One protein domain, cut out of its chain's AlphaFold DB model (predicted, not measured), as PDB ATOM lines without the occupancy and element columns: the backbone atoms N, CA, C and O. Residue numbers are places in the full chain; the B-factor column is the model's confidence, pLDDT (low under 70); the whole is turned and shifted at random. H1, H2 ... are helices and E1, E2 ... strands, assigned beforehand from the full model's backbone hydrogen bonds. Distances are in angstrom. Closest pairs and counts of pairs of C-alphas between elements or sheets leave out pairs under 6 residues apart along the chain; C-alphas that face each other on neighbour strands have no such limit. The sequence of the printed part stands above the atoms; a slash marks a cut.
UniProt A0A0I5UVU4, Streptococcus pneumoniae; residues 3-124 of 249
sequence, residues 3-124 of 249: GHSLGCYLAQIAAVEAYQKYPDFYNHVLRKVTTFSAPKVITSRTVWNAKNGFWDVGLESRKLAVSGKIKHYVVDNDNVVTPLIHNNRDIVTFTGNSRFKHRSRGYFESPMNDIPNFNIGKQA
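Overview. This is residues 3 to 124 of the 249 residues of a protein of Streptococcus pneumoniae (UniProt A0A0I5UVU4). A small sheet of three parallel strands has H1 over one face, running along the strands, and H3 on the same face, crossing H1. H2 folds back from the far end of H1, the short H4 and H5 follow E3, and residues 45 to 50 stick out. The 122 printed residues include five named helices and three named strands in the order H1 H2 E1 H3 E2 E3 H4 H5, with sheet order E1 E2 E3. The class is mixed, with 58 residues in named elements, under half; the whole is compact, radius of gyration of the C-alphas 14.7 A, spans 41 by 38 by 26 A.

Arrangement. H1, residues 6 to 21, touches H2, residues 23 to 29, with its residues 15 to 19 alone, at a steep tilt of 59 degrees; the closest C-alphas are those of Ala 18 and Tyr 26, 5.3 A. H1 is on the sheet in two layers, a helix on one face, over E1, residues 33 to 36, at a height of 8.7 A. H3, residues 54 to 66, touches H1 about perpendicular at 85 degrees, closest C-alphas Val 16 and Ser 61, 6.0 A. E1, H3 and E2, residues 70 to 74, form a strand-helix-strand unit, parallel neighbour strands joined through a helix, with a right-handed crossover. N 71 and O 33 are 2.8 A apart, within hydrogen-bond range; so are N 93 and O 72, 2.8 A, between E2 and its parallel neighbour E3, residues 92 to 94. H4, residues 104 to 108, only grazes the sheet; H5, residues 110 to 114, is not on it, and the two meet only through their link. Every O i to N i+4 pair is within range in H1, H2 and H3; H4 and H5 have 0 of 1, with 1 of 2 and 2 of 2 O i to N i+3 pairs.

Along the chain. H1 begins at C-alpha 6 (67.727, 126.611, 83.579) and is 22.3 A long; H3 is 18.7 A and E2 13.1 A. H5 ends at C-alpha 114 (81.226, 125.447, 105.026).

Size, cuts and confidence. The C-alphas of Lys 51 and Ala 124, the two farthest apart, are 45.6 A apart. The printed part has no cut; the links E1 to H3 and E2 to E3 are long. Mean pLDDT of the printed part is 74.0, with 36 residues under 70, among them 40 to 59 and 115 to 124.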
ATOM      1  N   GLY A   3      75.344 123.574  86.919       82.62
ATOM      2  CA  GLY A   3      74.231 124.363  86.401       82.62
ATOM      3  C   GLY A   3      73.646 125.282  87.464       82.62
ATOM      4  O   GLY A   3      73.694 124.957  88.647       82.62
ATOM      5  N   HIS A   4      73.079 126.402  87.022       85.94
ATOM      6  CA  HIS A   4      72.255 127.309  87.821       85.94
ATOM      7  C   HIS A   4      70.942 127.581  87.073       85.94
ATOM      8  O   HIS A   4      70.976 127.762  85.852       85.94
ATOM      9  N   SER A   5      69.807 127.641  87.776       79.12
ATOM     10  CA  SER A   5      68.483 127.898  87.180       79.12
ATOM     11  C   SER A   5      68.189 126.954  85.992       79.12
ATOM     12  O   SER A   5      68.281 125.736  86.158       79.12
ATOM     13  N   LEU A   6      67.906 127.452  84.780       75.56
ATOM     14  CA  LEU A   6      67.727 126.611  83.579       75.56
ATOM     15  C   LEU A   6      68.930 125.684  83.310       75.56
ATOM     16  O   LEU A   6      68.759 124.542  82.887       75.56
ATOM     17  N   GLY A   7      70.150 126.126  83.620       80.38
ATOM     18  CA  GLY A   7      71.344 125.292  83.498       80.38
ATOM     19  C   GLY A   7      71.309 124.062  84.413       80.38
ATOM     20  O   GLY A   7      71.830 123.015  84.042       80.38
ATOM     21  N   CYS A   8      70.660 124.142  85.583       83.56
ATOM     22  CA  CYS A   8      70.446 122.979  86.454       83.56
ATOM     23  C   CYS A   8      69.549 121.937  85.805       83.56
ATOM     24  O   CYS A   8      69.763 120.740  85.971       83.56
ATOM     25  N   TYR A   9      68.512 122.398  85.112       78.38
ATOM     26  CA  TYR A   9      67.560 121.532  84.437       78.38
ATOM     27  C   TYR A   9      68.238 120.768  83.296       78.38
ATOM     28  O   TYR A   9      68.201 119.540  83.264       78.38
ATOM     29  N   LEU A  10      68.966 121.483  82.435       80.81
ATOM     30  CA  LEU A  10      69.736 120.871  81.351       80.81
ATOM     31  C   LEU A  10      70.815 119.915  81.877       80.81
ATOM     32  O   LEU A  10      71.010 118.842  81.315       80.81
ATOM     33  N   ALA A  11      71.479 120.264  82.984       86.94
ATOM     34  CA  ALA A  11      72.481 119.396  83.591       86.94
ATOM     35  C   ALA A  11      71.882 118.086  84.132       86.94
ATOM     36  O   ALA A  11      72.523 117.044  84.016       86.94
ATOM     37  N   GLN A  12      70.669 118.126  84.692       83.75
ATOM     38  CA  GLN A  12      69.947 116.928  85.136       83.75
ATOM     39  C   GLN A  12      69.558 116.040  83.953       83.75
ATOM     40  O   GLN A  12      69.827 114.843  83.989       83.75
ATOM     41  N   ILE A  13      68.993 116.622  82.888       83.06
ATOM     42  CA  ILE A  13      68.626 115.875  81.674       83.06
ATOM     43  C   ILE A  13      69.852 115.191  81.082       83.06
ATOM     44  O   ILE A  13      69.828 113.988  80.853       83.06
ATOM     45  N   ALA A  14      70.942 115.932  80.897       82.88
ATOM     46  CA  ALA A  14      72.168 115.384  80.335       82.88
ATOM     47  C   ALA A  14      72.785 114.286  81.224       82.88
ATOM     48  O   ALA A  14      73.374 113.344  80.701       82.88
ATOM     49  N   ALA A  15      72.633 114.359  82.552       86.75
ATOM     50  CA  ALA A  15      73.072 113.296  83.459       86.75
ATOM     51  C   ALA A  15      72.255 112.009  83.286       86.75
ATOM     52  O   ALA A  15      72.825 110.920  83.234       86.75
ATOM     53  N   VAL A  16      70.930 112.143  83.188       84.81
ATOM     54  CA  VAL A  16      70.016 111.017  82.965       84.81
ATOM     55  C   VAL A  16      70.238 110.411  81.584       84.81
ATOM     56  O   VAL A  16      70.333 109.197  81.460       84.81
ATOM     57  N   GLU A  17      70.402 111.241  80.559       83.06
ATOM     58  CA  GLU A  17      70.687 110.781  79.204       83.06
ATOM     59  C   GLU A  17      72.040 110.065  79.118       83.06
ATOM     60  O   GLU A  17      72.125 108.988  78.529       83.06
ATOM     61  N   ALA A  18      73.078 110.596  79.773       83.56
ATOM     62  CA  ALA A  18      74.360 109.910  79.909       83.56
ATOM     63  C   ALA A  18      74.198 108.535  80.569       83.56
ATOM     64  O   ALA A  18      74.716 107.549  80.056       83.56
ATOM     65  N   TYR A  19      73.458 108.462  81.678       84.88
ATOM     66  CA  TYR A  19      73.202 107.210  82.388       84.88
ATOM     67  C   TYR A  19      72.456 106.179  81.533       84.88
ATOM     68  O   TYR A  19      72.797 105.002  81.554       84.88
ATOM     69  N   GLN A  20      71.450 106.620  80.779       80.88
ATOM     70  CA  GLN A  20      70.577 105.727  80.022       80.88
ATOM     71  C   GLN A  20      71.177 105.272  78.692       80.88
ATOM     72  O   GLN A  20      70.956 104.133  78.301       80.88
ATOM     73  N   LYS A  21      71.896 106.154  77.988       77.69
ATOM     74  CA  LYS A  21      72.300 105.927  76.590       77.69
ATOM     75  C   LYS A  21      73.805 105.833  76.384       77.69
ATOM     76  O   LYS A  21      74.250 105.358  75.345       77.69
ATOM     77  N   TYR A  22      74.597 106.325  77.334       79.75
ATOM     78  CA  TYR A  22      76.046 106.453  77.182       79.75
ATOM     79  C   TYR A  22      76.779 105.882  78.405       79.75
ATOM     80  O   TYR A  22      77.473 106.630  79.102       79.75
ATOM     81  N   PRO A  23      76.650 104.569  78.684       83.12
ATOM     82  CA  PRO A  23      77.165 103.951  79.905       83.12
ATOM     83  C   PRO A  23      78.674 104.155  80.084       83.12
ATOM     84  O   PRO A  23      79.109 104.469  81.190       83.12
ATOM     85  N   ASP A  24      79.468 104.092  79.012       78.25
ATOM     86  CA  ASP A  24      80.916 104.324  79.092       78.25
ATOM     87  C   ASP A  24      81.249 105.756  79.507       78.25
ATOM     88  O   ASP A  24      82.063 106.000  80.405       78.25
ATOM     89  N   PHE A  25      80.577 106.733  78.894       83.19
ATOM     90  CA  PHE A  25      80.730 108.129  79.277       83.19
ATOM     91  C   PHE A  25      80.266 108.337  80.721       83.19
ATOM     92  O   PHE A  25      80.970 108.967  81.507       83.19
ATOM     93  N   TYR A  26      79.125 107.775  81.113       87.69
ATOM     94  CA  TYR A  26      78.581 107.905  82.462       87.69
ATOM     95  C   TYR A  26      79.489 107.288  83.546       87.69
ATOM     96  O   TYR A  26      79.729 107.903  84.595       87.69
ATOM     97  N   ASN A  27      80.022 106.093  83.291       83.25
ATOM     98  CA  ASN A  27      80.836 105.348  84.247       83.25
ATOM     99  C   ASN A  27      82.262 105.897  84.338       83.25
ATOM    100  O   ASN A  27      82.796 106.039  85.442       83.25
ATOM    101  N   HIS A  28      82.869 106.266  83.207       83.50
ATOM    102  CA  HIS A  28      84.301 106.574  83.152       83.50
ATOM    103  C   HIS A  28      84.618 108.071  83.038       83.50
ATOM    104  O   HIS A  28      85.674 108.512  83.512       83.50
ATOM    105  N   VAL A  29      83.708 108.873  82.474       86.88
ATOM    106  CA  VAL A  29      83.939 110.299  82.188       86.88
ATOM    107  C   VAL A  29      83.115 111.209  83.097       86.88
ATOM    108  O   VAL A  29      83.667 112.107  83.738       86.88
ATOM    109  N   LEU A  30      81.806 110.982  83.210       84.94
ATOM    110  CA  LEU A  30      80.912 111.801  84.021       84.94
ATOM    111  C   LEU A  30      81.135 111.521  85.510       84.94
ATOM    112  O   LEU A  30      80.588 110.592  86.106       84.94
ATOM    113  N   ARG A  31      81.951 112.363  86.142       86.50
ATOM    114  CA  ARG A  31      82.276 112.224  87.567       86.50
ATOM    115  C   ARG A  31      81.153 112.702  88.475       86.50
ATOM    116  O   ARG A  31      80.754 111.967  89.374       86.50
ATOM    117  N   LYS A  32      80.665 113.924  88.252       88.06
ATOM    118  CA  LYS A  32      79.651 114.555  89.100       88.06
ATOM    119  C   LYS A  32      78.882 115.642  88.362       88.06
ATOM    120  O   LYS A  32      79.442 116.374  87.533       88.06
ATOM    121  N   VAL A  33      77.613 115.779  88.717       90.75
ATOM    122  CA  VAL A  33      76.753 116.892  88.324       90.75
ATOM    123  C   VAL A  33      76.356 117.659  89.572       90.75
ATOM    124  O   VAL A  33      75.838 117.092  90.527       90.75
ATOM    125  N   THR A  34      76.625 118.956  89.581       88.31
ATOM    126  CA  THR A  34      76.302 119.834  90.703       88.31
ATOM    127  C   THR A  34      75.340 120.901  90.231       88.31
ATOM    128  O   THR A  34      75.572 121.560  89.221       88.31
ATOM    129  N   THR A  35      74.242 121.075  90.945       88.81
ATOM    130  CA  THR A  35      73.215 122.038  90.554       88.81
ATOM    131  C   THR A  35      72.915 122.992  91.690       88.81
ATOM    132  O   THR A  35      72.885 122.571  92.844       88.81
ATOM    133  N   PHE A  36      72.597 124.227  91.343       87.44
ATOM    134  CA  PHE A  36      72.367 125.328  92.262       87.44
ATOM    135  C   PHE A  36      70.936 125.863  92.100       87.44
ATOM    136  O   PHE A  36      70.573 126.362  91.035       87.44
ATOM    137  N   SER A  37      70.110 125.666  93.129       79.00
ATOM    138  CA  SER A  37      68.648 125.797  93.121       79.00
ATOM    139  C   SER A  37      68.017 125.153  91.893       79.00
ATOM    140  O   SER A  37      67.323 125.789  91.101       79.00
ATOM    141  N   ALA A  38      68.305 123.864  91.702       75.38
ATOM    142  CA  ALA A  38      67.642 123.085  90.671       75.38
ATOM    143  C   ALA A  38      66.139 123.001  90.963       75.38
ATOM    144  O   ALA A  38      65.778 122.464  92.018       75.38
ATOM    145  N   PRO A  39      65.265 123.441  90.038       70.62
ATOM    146  CA  PRO A  39      63.876 123.041  90.117       70.62
ATOM    147  C   PRO A  39      63.820 121.519  90.013       70.62
ATOM    148  O   PRO A  39      64.585 120.889  89.268       70.62
ATOM    149  N   LYS A  40      62.911 120.930  90.779       68.62
ATOM    150  CA  LYS A  40      62.501 119.556  90.586       68.62
ATOM    151  C   LYS A  40      62.042 119.426  89.160       68.62
ATOM    152  O   LYS A  40      61.245 120.224  88.666       68.62
ATOM    153  N   VAL A  41      62.523 118.377  88.523       61.44
ATOM    154  CA  VAL A  41      61.950 117.919  87.271       61.44
ATOM    155  C   VAL A  41      60.582 117.303  87.622       61.44
ATOM    156  O   VAL A  41      60.445 116.093  87.755       61.44
ATOM    157  N   ILE A  42      59.585 118.151  87.901       51.44
ATOM    158  CA  ILE A  42      58.160 117.801  87.935       51.44
ATOM    159  C   ILE A  42      57.511 118.545  86.780       51.44
ATOM    160  O   ILE A  42      57.311 119.758  86.836       51.44
ATOM    161  N   THR A  43      57.095 117.813  85.758       45.44
ATOM    162  CA  THR A  43      56.103 118.311  84.809       45.44
ATOM    163  C   THR A  43      54.725 117.933  85.327       45.44
ATOM    164  O   THR A  43      54.177 116.894  84.960       45.44
ATOM    165  N   SER A  44      54.154 118.755  86.211       36.97
ATOM    166  CA  SER A  44      52.718 118.650  86.478       36.97
ATOM    167  C   SER A  44      51.986 118.748  85.137       36.97
ATOM    168  O   SER A  44      52.278 119.654  84.355       36.97
ATOM    169  N   ARG A  45      51.025 117.846  84.884       39.38
ATOM    170  CA  ARG A  45      50.190 117.823  83.665       39.38
ATOM    171  C   ARG A  45      49.466 119.151  83.391       39.38
ATOM    172  O   ARG A  45      48.926 119.313  82.305       39.38
ATOM    173  N   THR A  46      49.416 120.061  84.365       37.47
ATOM    174  CA  THR A  46      48.634 121.301  84.318       37.47
ATOM    175  C   THR A  46      49.428 122.589  84.126       37.47
ATOM    176  O   THR A  46      48.810 123.582  83.764       37.47
ATOM    177  N   VAL A  47      50.746 122.636  84.353       37.84
ATOM    178  CA  VAL A  47      51.446 123.946  84.370       37.84
ATOM    179  C   VAL A  47      52.124 124.282  83.046       37.84
ATOM    180  O   VAL A  47      52.244 125.451  82.714       37.84
ATOM    181  N   TRP A  48      52.465 123.295  82.228       36.06
ATOM    182  CA  TRP A  48      52.876 123.496  80.839       36.06
ATOM    183  C   TRP A  48      52.437 122.256  80.070       36.06
ATOM    184  O   TRP A  48      52.567 121.157  80.603       36.06
ATOM    185  N   ASN A  49      51.913 122.411  78.852       39.81
ATOM    186  CA  ASN A  49      51.492 121.332  77.941       39.81
ATOM    187  C   ASN A  49      52.668 120.413  77.510       39.81
ATOM    188  O   ASN A  49      52.917 120.207  76.325       39.81
ATOM    189  N   ALA A  50      53.434 119.866  78.453       39.69
ATOM    190  CA  ALA A  50      54.554 118.972  78.221       39.69
ATOM    191  C   ALA A  50      54.016 117.541  78.080       39.69
ATOM    192  O   ALA A  50      53.755 116.846  79.061       39.69
ATOM    193  N   LYS A  51      53.812 117.123  76.831       43.09
ATOM    194  CA  LYS A  51      53.297 115.801  76.439       43.09
ATOM    195  C   LYS A  51      54.368 114.699  76.337       43.09
ATOM    196  O   LYS A  51      54.066 113.632  75.815       43.09
ATOM    197  N   ASN A  52      55.584 114.903  76.847       45.31
ATOM    198  CA  ASN A  52      56.742 114.049  76.536       45.31
ATOM    199  C   ASN A  52      57.394 113.551  77.844       45.31
ATOM    200  O   ASN A  52      57.249 114.228  78.857       45.31
ATOM    201  N   GLY A  53      58.070 112.390  77.835       47.16
ATOM    202  CA  GLY A  53      58.553 111.568  78.975       47.16
ATOM    203  C   GLY A  53      59.492 112.202  80.024       47.16
ATOM    204  O   GLY A  53      60.492 111.617  80.426       47.16
ATOM    205  N   PHE A  54      59.164 113.392  80.514       44.94
ATOM    206  CA  PHE A  54      59.909 114.172  81.500       44.94
ATOM    207  C   PHE A  54      59.745 113.670  82.941       44.94
ATOM    208  O   PHE A  54      60.581 113.975  83.791       44.94
ATOM    209  N   TRP A  55      58.713 112.867  83.217       48.66
ATOM    210  CA  TRP A  55      58.520 112.214  84.517       48.66
ATOM    211  C   TRP A  55      59.639 111.222  84.843       48.66
ATOM    212  O   TRP A  55      60.152 111.219  85.964       48.66
ATOM    213  N   ASP A  56      60.067 110.443  83.850       53.88
ATOM    214  CA  ASP A  56      61.134 109.455  84.011       53.88
ATOM    215  C   ASP A  56      62.474 110.140  84.277       53.88
ATOM    216  O   ASP A  56      63.243 109.698  85.126       53.88
ATOM    217  N   VAL A  57      62.710 111.302  83.659       63.22
ATOM    218  CA  VAL A  57      63.904 112.115  83.928       63.22
ATOM    219  C   VAL A  57      63.949 112.579  85.383       63.22
ATOM    220  O   VAL A  57      65.018 112.581  85.983       63.22
ATOM    221  N   GLY A  58      62.813 112.926  85.993       66.25
ATOM    222  CA  GLY A  58      62.767 113.306  87.408       66.25
ATOM    223  C   GLY A  58      63.056 112.148  88.365       66.25
ATOM    224  O   GLY A  58      63.817 112.314  89.322       66.25
ATOM    225  N   LEU A  59      62.495 110.964  88.102       68.75
ATOM    226  CA  LEU A  59      62.738 109.767  88.916       68.75
ATOM    227  C   LEU A  59      64.175 109.254  88.766       68.75
ATOM    228  O   LEU A  59      64.823 108.950  89.769       68.75
ATOM    229  N   GLU A  60      64.694 109.208  87.541       77.00
ATOM    230  CA  GLU A  60      66.076 108.809  87.274       77.00
ATOM    231  C   GLU A  60      67.066 109.845  87.815       77.00
ATOM    232  O   GLU A  60      68.025 109.471  88.485       77.00
ATOM    233  N   SER A  61      66.795 111.148  87.661       82.94
ATOM    234  CA  SER A  61      67.608 112.213  88.273       82.94
ATOM    235  C   SER A  61      67.709 112.031  89.791       82.94
ATOM    236  O   SER A  61      68.803 112.105  90.353       82.94
ATOM    237  N   ARG A  62      66.603 111.677  90.468       83.69
ATOM    238  CA  ARG A  62      66.627 111.350  91.903       83.69
ATOM    239  C   ARG A  62      67.494 110.129  92.212       83.69
ATOM    240  O   ARG A  62      68.261 110.192  93.165       83.69
ATOM    241  N   LYS A  63      67.417 109.041  91.435       83.12
ATOM    242  CA  LYS A  63      68.291 107.863  91.629       83.12
ATOM    243  C   LYS A  63      69.767 108.241  91.512       83.12
ATOM    244  O   LYS A  63      70.578 107.838  92.343       83.12
ATOM    245  N   LEU A  64      70.102 109.067  90.521       87.56
ATOM    246  CA  LEU A  64      71.455 109.587  90.333       87.56
ATOM    247  C   LEU A  64      71.885 110.542  91.460       87.56
ATOM    248  O   LEU A  64      73.069 110.621  91.786       87.56
ATOM    249  N   ALA A  65      70.947 111.262  92.074       87.81
ATOM    250  CA  ALA A  65      71.225 112.085  93.246       87.81
ATOM    251  C   ALA A  65      71.489 111.232  94.497       87.81
ATOM    252  O   ALA A  65      72.468 111.467  95.205       87.81
ATOM    253  N   VAL A  66      70.683 110.191  94.723       84.81
ATOM    254  CA  VAL A  66      70.872 109.231  95.823       84.81
ATOM    255  C   VAL A  66      72.207 108.489  95.695       84.81
ATOM    256  O   VAL A  66      72.881 108.277  96.698       84.81
ATOM    257  N   SER A  67      72.647 108.158  94.475       85.50
ATOM    258  CA  SER A  67      73.966 107.544  94.242       85.50
ATOM    259  C   SER A  67      75.147 108.517  94.395       85.50
ATOM    260  O   SER A  67      76.304 108.115  94.282       85.50
ATOM    261  N   GLY A  68      74.883 109.809  94.626       86.19
ATOM    262  CA  GLY A  68      75.897 110.854  94.770       86.19
ATOM    263  C   GLY A  68      76.487 111.364  93.450       86.19
ATOM    264  O   GLY A  68      77.351 112.253  93.468       86.19
ATOM    265  N   LYS A  69      76.021 110.849  92.303       90.00
ATOM    266  CA  LYS A  69      76.406 111.319  90.960       90.00
ATOM    267  C   LYS A  69      75.837 112.700  90.651       90.00
ATOM    268  O   LYS A  69      76.498 113.484  89.966       90.00
ATOM    269  N   ILE A  70      74.669 113.025  91.200       91.44
ATOM    270  CA  ILE A  70      74.097 114.374  91.201       91.44
ATOM    271  C   ILE A  70      74.097 114.920  92.632       91.44
ATOM    272  O   ILE A  70      73.800 114.205  93.582       91.44
ATOM    273  N   LYS A  71      74.442 116.196  92.807       89.50
ATOM    274  CA  LYS A  71      74.299 116.901  94.084       89.50
ATOM    275  C   LYS A  71      73.563 118.216  93.871       89.50
ATOM    276  O   LYS A  71      74.028 119.074  93.116       89.50
ATOM    277  N   HIS A  72      72.430 118.365  94.546       89.44
ATOM    278  CA  HIS A  72      71.624 119.576  94.503       89.44
ATOM    279  C   HIS A  72      71.938 120.463  95.705       89.44
ATOM    280  O   HIS A  72      71.842 120.018  96.843       89.44
ATOM    281  N   TYR A  73      72.276 121.718  95.449       88.12
ATOM    282  CA  TYR A  73      72.396 122.768  96.451       88.12
ATOM    283  C   TYR A  73      71.218 123.712  96.311       88.12
ATOM    284  O   TYR A  73      70.891 124.094  95.189       88.12
ATOM    285  N   VAL A  74      70.575 124.078  97.411       87.31
ATOM    286  CA  VAL A  74      69.402 124.958  97.402       87.31
ATOM    287  C   VAL A  74      69.601 126.071  98.419       87.31
ATOM    288  O   VAL A  74      70.104 125.840  99.517       87.31
ATOM    289  N   VAL A  75      69.231 127.283  98.024       86.69
ATOM    290  CA  VAL A  75      69.189 128.445  98.913       86.69
ATOM    291  C   VAL A  75      67.875 128.423  99.688       86.69
ATOM    292  O   VAL A  75      66.808 128.247  99.103       86.69
ATOM    293  N   ASP A  76      67.934 128.625 100.998       86.69
ATOM    294  CA  ASP A  76      66.782 128.422 101.884       86.69
ATOM    295  C   ASP A  76      65.681 129.471 101.652       86.69
ATOM    296  O   ASP A  76      64.492 129.162 101.720       86.69
ATOM    297  N   ASN A  77      66.076 130.701 101.307       88.25
ATOM    298  CA  ASN A  77      65.187 131.809 100.953       88.25
ATOM    299  C   ASN A  77      65.072 132.036  99.432       88.25
ATOM    300  O   ASN A  77      64.890 133.177  98.982       88.25
ATOM    301  N   ASP A  78      65.191 130.968  98.635       86.25
ATOM    302  CA  ASP A  78      64.942 131.020  97.194       86.25
ATOM    303  C   ASP A  78      63.500 131.477  96.912       86.25
ATOM    304  O   ASP A  78      62.527 130.945  97.443       86.25
ATOM    305  N   ASN A  79      63.363 132.513  96.085       86.44
ATOM    306  CA  ASN A  79      62.084 133.143  95.766       86.44
ATOM    307  C   ASN A  79      61.530 132.745  94.391       86.44
ATOM    308  O   ASN A  79      60.512 133.293  93.976       86.44
ATOM    309  N   VAL A  80      62.215 131.855  93.673       83.38
ATOM    310  CA  VAL A  80      61.822 131.379  92.342       83.38
ATOM    311  C   VAL A  80      61.504 129.891  92.399       83.38
ATOM    312  O   VAL A  80      60.437 129.483  91.954       83.38
ATOM    313  N   VAL A  81      62.390 129.084  92.985       79.69
ATOM    314  CA  VAL A  81      62.210 127.639  93.171       79.69
ATOM    315  C   VAL A  81      61.607 127.388  94.547       79.69
ATOM    316  O   VAL A  81      62.300 127.134  95.529       79.69
ATOM    317  N   THR A  82      60.282 127.499  94.616       72.88
ATOM    318  CA  THR A  82      59.519 127.346  95.859       72.88
ATOM    319  C   THR A  82      59.436 125.879  96.309       72.88
ATOM    320  O   THR A  82      59.679 124.971  95.508       72.88
ATOM    321  N   PRO A  83      59.023 125.598  97.563       68.88
ATOM    322  CA  PRO A  83      58.882 124.230  98.073       68.88
ATOM    323  C   PRO A  83      57.961 123.303  97.261       68.88
ATOM    324  O   PRO A  83      58.010 122.090  97.412       68.88
ATOM    325  N   LEU A  84      57.107 123.835  96.386       68.25
ATOM    326  CA  LEU A  84      56.253 123.013  95.521       68.25
ATOM    327  C   LEU A  84      56.993 122.478  94.288       68.25
ATOM    328  O   LEU A  84      56.610 121.453  93.730       68.25
ATOM    329  N   ILE A  85      58.053 123.166  93.868       72.12
ATOM    330  CA  ILE A  85      58.830 122.846  92.670       72.12
ATOM    331  C   ILE A  85      60.296 122.570  92.988       72.12
ATOM    332  O   ILE A  85      61.093 122.445  92.072       72.12
ATOM    333  N   HIS A  86      60.677 122.477  94.261       72.12
ATOM    334  CA  HIS A  86      62.031 122.119  94.672       72.12
ATOM    335  C   HIS A  86      62.257 120.604  94.651       72.12
ATOM    336  O   HIS A  86      61.326 119.811  94.826       72.12
ATOM    337  N   ASN A  87      63.498 120.180  94.405       75.25
ATOM    338  CA  ASN A  87      63.860 118.769  94.534       75.25
ATOM    339  C   ASN A  87      63.561 118.258  95.952       75.25
ATOM    340  O   ASN A  87      63.527 119.036  96.908       75.25
ATOM    341  N   ASN A  88      63.302 116.955  96.081       80.94
ATOM    342  CA  ASN A  88      62.904 116.384  97.363       80.94
ATOM    343  C   ASN A  88      63.959 116.668  98.450       80.94
ATOM    344  O   ASN A  88      65.162 116.638  98.188       80.94
ATOM    345  N   ARG A  89      63.501 116.926  99.681       81.31
ATOM    346  CA  ARG A  89      64.370 117.344 100.796       81.31
ATOM    347  C   ARG A  89      65.496 116.356 101.120       81.31
ATOM    348  O   ARG A  89      66.529 116.776 101.615       81.31
ATOM    349  N   ASP A  90      65.302 115.074 100.831       81.50
ATOM    350  CA  ASP A  90      66.271 113.998 101.063       81.50
ATOM    351  C   ASP A  90      67.452 114.000 100.077       81.50
ATOM    352  O   ASP A  90      68.469 113.370 100.351       81.50
ATOM    353  N   ILE A  91      67.346 114.707  98.948       85.69
ATOM    354  CA  ILE A  91      68.386 114.752  97.903       85.69
ATOM    355  C   ILE A  91      68.974 116.151  97.682       85.69
ATOM    356  O   ILE A  91      69.765 116.358  96.757       85.69
ATOM    357  N   VAL A  92      68.587 117.124  98.508       87.69
ATOM    358  CA  VAL A  92      69.091 118.500  98.446       87.69
ATOM    359  C   VAL A  92      69.934 118.816  99.673       87.69
ATOM    360  O   VAL A  92      69.634 118.417 100.792       87.69
ATOM    361  N   THR A  93      71.003 119.569  99.459       86.94
ATOM    362  CA  THR A  93      71.778 120.212 100.514       86.94
ATOM    363  C   THR A  93      71.336 121.666 100.599       86.94
ATOM    364  O   THR A  93      71.542 122.438  99.660       86.94
ATOM    365  N   PHE A  94      70.709 122.025 101.713       85.44
ATOM    366  CA  PHE A  94      70.380 123.409 102.031       85.44
ATOM    367  C   PHE A  94      71.652 124.179 102.372       85.44
ATOM    368  O   PHE A  94      72.570 123.640 102.990       85.44
ATOM    369  N   THR A  95      71.721 125.413 101.895       84.56
ATOM    370  CA  THR A  95      72.936 126.238 101.938       84.56
ATOM    371  C   THR A  95      72.774 127.461 102.834       84.56
ATOM    372  O   THR A  95      73.700 128.256 102.966       84.56
ATOM    373  N   GLY A  96      71.612 127.596 103.480       85.56
ATOM    374  CA  GLY A  96      71.261 128.754 104.281       85.56
ATOM    375  C   GLY A  96      70.609 129.859 103.453       85.56
ATOM    376  O   GLY A  96      70.386 129.752 102.242       85.56
ATOM    377  N   ASN A  97      70.280 130.954 104.135       87.19
ATOM    378  CA  ASN A  97      69.736 132.146 103.495       87.19
ATOM    379  C   ASN A  97      70.825 132.888 102.715       87.19
ATOM    380  O   ASN A  97      71.901 133.162 103.242       87.19
ATOM    381  N   SER A  98      70.490 133.315 101.499       84.31
ATOM    382  CA  SER A  98      71.342 134.158 100.663       84.31
ATOM    383  C   SER A  98      70.779 135.571 100.549       84.31
ATOM    384  O   SER A  98      69.567 135.765 100.405       84.31
ATOM    385  N   ARG A  99      71.651 136.586 100.501       83.94
ATOM    386  CA  ARG A  99      71.234 137.956 100.135       83.94
ATOM    387  C   ARG A  99      70.770 138.039  98.680       83.94
ATOM    388  O   ARG A  99      69.982 138.912  98.318       83.94
ATOM    389  N   PHE A 100      71.252 137.121  97.850       82.69
ATOM    390  CA  PHE A 100      71.008 137.079  96.416       82.69
ATOM    391  C   PHE A 100      69.877 136.121  96.014       82.69
ATOM    392  O   PHE A 100      69.470 136.151  94.850       82.69
ATOM    393  N   LYS A 101      69.322 135.343  96.957       86.75
ATOM    394  CA  LYS A 101      68.199 134.412  96.731       86.75
ATOM    395  C   LYS A 101      68.486 133.482  95.535       86.75
ATOM    396  O   LYS A 101      69.569 132.914  95.473       86.75
ATOM    397  N   HIS A 102      67.585 133.382  94.550       85.56
ATOM    398  CA  HIS A 102      67.747 132.550  93.341       85.56
ATOM    399  C   HIS A 102      68.833 133.024  92.350       85.56
ATOM    400  O   HIS A 102      68.924 132.537  91.228       85.56
ATOM    401  N   ARG A 103      69.609 134.069  92.642       81.19
ATOM    402  CA  ARG A 103      70.597 134.561  91.668       81.19
ATOM    403  C   ARG A 103      71.853 133.702  91.734       81.19
ATOM    404  O   ARG A 103      72.275 133.290  92.808       81.19
ATOM    405  N   SER A 104      72.549 133.582  90.602       73.88
ATOM    406  CA  SER A 104      73.814 132.835  90.491       73.88
ATOM    407  C   SER A 104      74.889 133.273  91.493       73.88
ATOM    408  O   SER A 104      75.801 132.510  91.788       73.88
ATOM    409  N   ARG A 105      74.780 134.492  92.035       73.69
ATOM    410  CA  ARG A 105      75.680 135.034  93.057       73.69
ATOM    411  C   ARG A 105      75.504 134.442  94.454       73.69
ATOM    412  O   ARG A 105      76.459 134.495  95.216       73.69
ATOM    413  N   GLY A 106      74.341 133.873  94.776       71.31
ATOM    414  CA  GLY A 106      74.087 133.299  96.102       71.31
ATOM    415  C   GLY A 106      75.017 132.133  96.441       71.31
ATOM    416  O   GLY A 106      75.372 131.942  97.596       71.31
ATOM    417  N   TYR A 107      75.508 131.416  95.425       69.31
ATOM    418  CA  TYR A 107      76.417 130.278  95.612       69.31
ATOM    419  C   TYR A 107      77.893 130.649  95.719       69.31
ATOM    420  O   TYR A 107      78.735 129.769  95.875       69.31
ATOM    421  N   PHE A 108      78.202 131.942  95.632       70.00
ATOM    422  CA  PHE A 108      79.540 132.485  95.850       70.00
ATOM    423  C   PHE A 108      79.632 133.259  97.172       70.00
ATOM    424  O   PHE A 108      80.585 134.009  97.378       70.00
ATOM    425  N   GLU A 109      78.644 133.115  98.060       72.00
ATOM    426  CA  GLU A 109      78.702 133.678  99.406       72.00
ATOM    427  C   GLU A 109      79.481 132.759 100.353       72.00
ATOM    428  O   GLU A 109      79.435 131.535 100.235       72.00
ATOM    429  N   SER A 110      80.159 133.359 101.336       68.19
ATOM    430  CA  SER A 110      80.996 132.663 102.320       68.19
ATOM    431  C   SER A 110      80.360 131.431 102.984       68.19
ATOM    432  O   SER A 110      81.102 130.470 103.161       68.19
ATOM    433  N   PRO A 111      79.041 131.388 103.294       69.81
ATOM    434  CA  PRO A 111      78.397 130.191 103.851       69.81
ATOM    435  C   PRO A 111      78.563 128.926 102.999       69.81
ATOM    436  O   PRO A 111      78.513 127.814 103.513       69.81
ATOM    437  N   MET A 112      78.795 129.060 101.689       71.88
ATOM    438  CA  MET A 112      79.019 127.899 100.828       71.88
ATOM    439  C   MET A 112      80.387 127.238 101.067       71.88
ATOM    440  O   MET A 112      80.548 126.071 100.721       71.88
ATOM    441  N   ASN A 113      81.357 127.948 101.660       68.12
ATOM    442  CA  ASN A 113      82.663 127.381 102.020       68.12
ATOM    443  C   ASN A 113      82.567 126.372 103.174       68.12
ATOM    444  O   ASN A 113      83.464 125.552 103.342       68.12
ATOM    445  N   ASP A 114      81.472 126.400 103.940       70.56
ATOM    446  CA  ASP A 114      81.226 125.447 105.026       70.56
ATOM    447  C   ASP A 114      80.740 124.086 104.494       70.56
ATOM    448  O   ASP A 114      80.628 123.105 105.232       70.56
ATOM    449  N   ILE A 115      80.464 123.993 103.189       67.88
ATOM    450  CA  ILE A 115      80.056 122.754 102.542       67.88
ATOM    451  C   ILE A 115      81.298 121.934 102.171       67.88
ATOM    452  O   ILE A 115      82.120 122.384 101.371       67.88
ATOM    453  N   PRO A 116      81.401 120.670 102.629       64.38
ATOM    454  CA  PRO A 116      82.546 119.823 102.323       64.38
ATOM    455  C   PRO A 116      82.817 119.716 100.818       64.38
ATOM    456  O   PRO A 116      81.932 119.338 100.037       64.38
ATOM    457  N   ASN A 117      84.070 119.986 100.435       54.84
ATOM    458  CA  ASN A 117      84.573 119.998  99.056       54.84
ATOM    459  C   ASN A 117      83.996 121.110  98.160       54.84
ATOM    460  O   ASN A 117      84.036 120.988  96.933       54.84
ATOM    461  N   PHE A 118      83.466 122.181  98.750       59.56
ATOM    462  CA  PHE A 118      83.016 123.366  98.034       59.56
ATOM    463  C   PHE A 118      83.863 124.575  98.438       59.56
ATOM    464  O   PHE A 118      83.690 125.126  99.514       59.56
ATOM    465  N   ASN A 119      84.787 124.988  97.572       56.09
ATOM    466  CA  ASN A 119      85.628 126.162  97.807       56.09
ATOM    467  C   ASN A 119      85.262 127.254  96.802       56.09
ATOM    468  O   ASN A 119      85.368 127.039  95.591       56.09
ATOM    469  N   ILE A 120      84.860 128.427  97.288       55.53
ATOM    470  CA  ILE A 120      84.699 129.617  96.451       55.53
ATOM    471  C   ILE A 120      86.064 130.305  96.331       55.53
ATOM    472  O   ILE A 120      86.691 130.652  97.332       55.53
ATOM    473  N   GLY A 121      86.547 130.496  95.100       49.78
ATOM    474  CA  GLY A 121      87.784 131.239  94.829       49.78
ATOM    475  C   GLY A 121      87.680 132.728  95.198       49.78
ATOM    476  O   GLY A 121      86.588 133.262  95.383       49.78
ATOM    477  N   LYS A 122      88.822 133.429  95.294       44.12
ATOM    478  CA  LYS A 122      88.853 134.866  95.623       44.12
ATOM    479  C   LYS A 122      88.028 135.673  94.609       44.12
ATOM    480  O   LYS A 122      88.338 135.720  93.426       44.12
ATOM    481  N   GLN A 123      87.017 136.370  95.120       44.56
ATOM    482  CA  GLN A 123      85.994 137.150  94.408       44.56
ATOM    483  C   GLN A 123      86.528 138.269  93.478       44.56
ATOM    484  O   GLN A 123      85.750 138.863  92.735       44.56
ATOM    485  N   ALA A 124      87.828 138.577  93.524       37.53
ATOM    486  CA  ALA A 124      88.441 139.718  92.842       37.53
ATOM    487  C   ALA A 124      88.929 139.422  91.415       37.53
ATOM    488  O   ALA A 124      89.079 140.354  90.629       37.53
TER     489      ALA A 124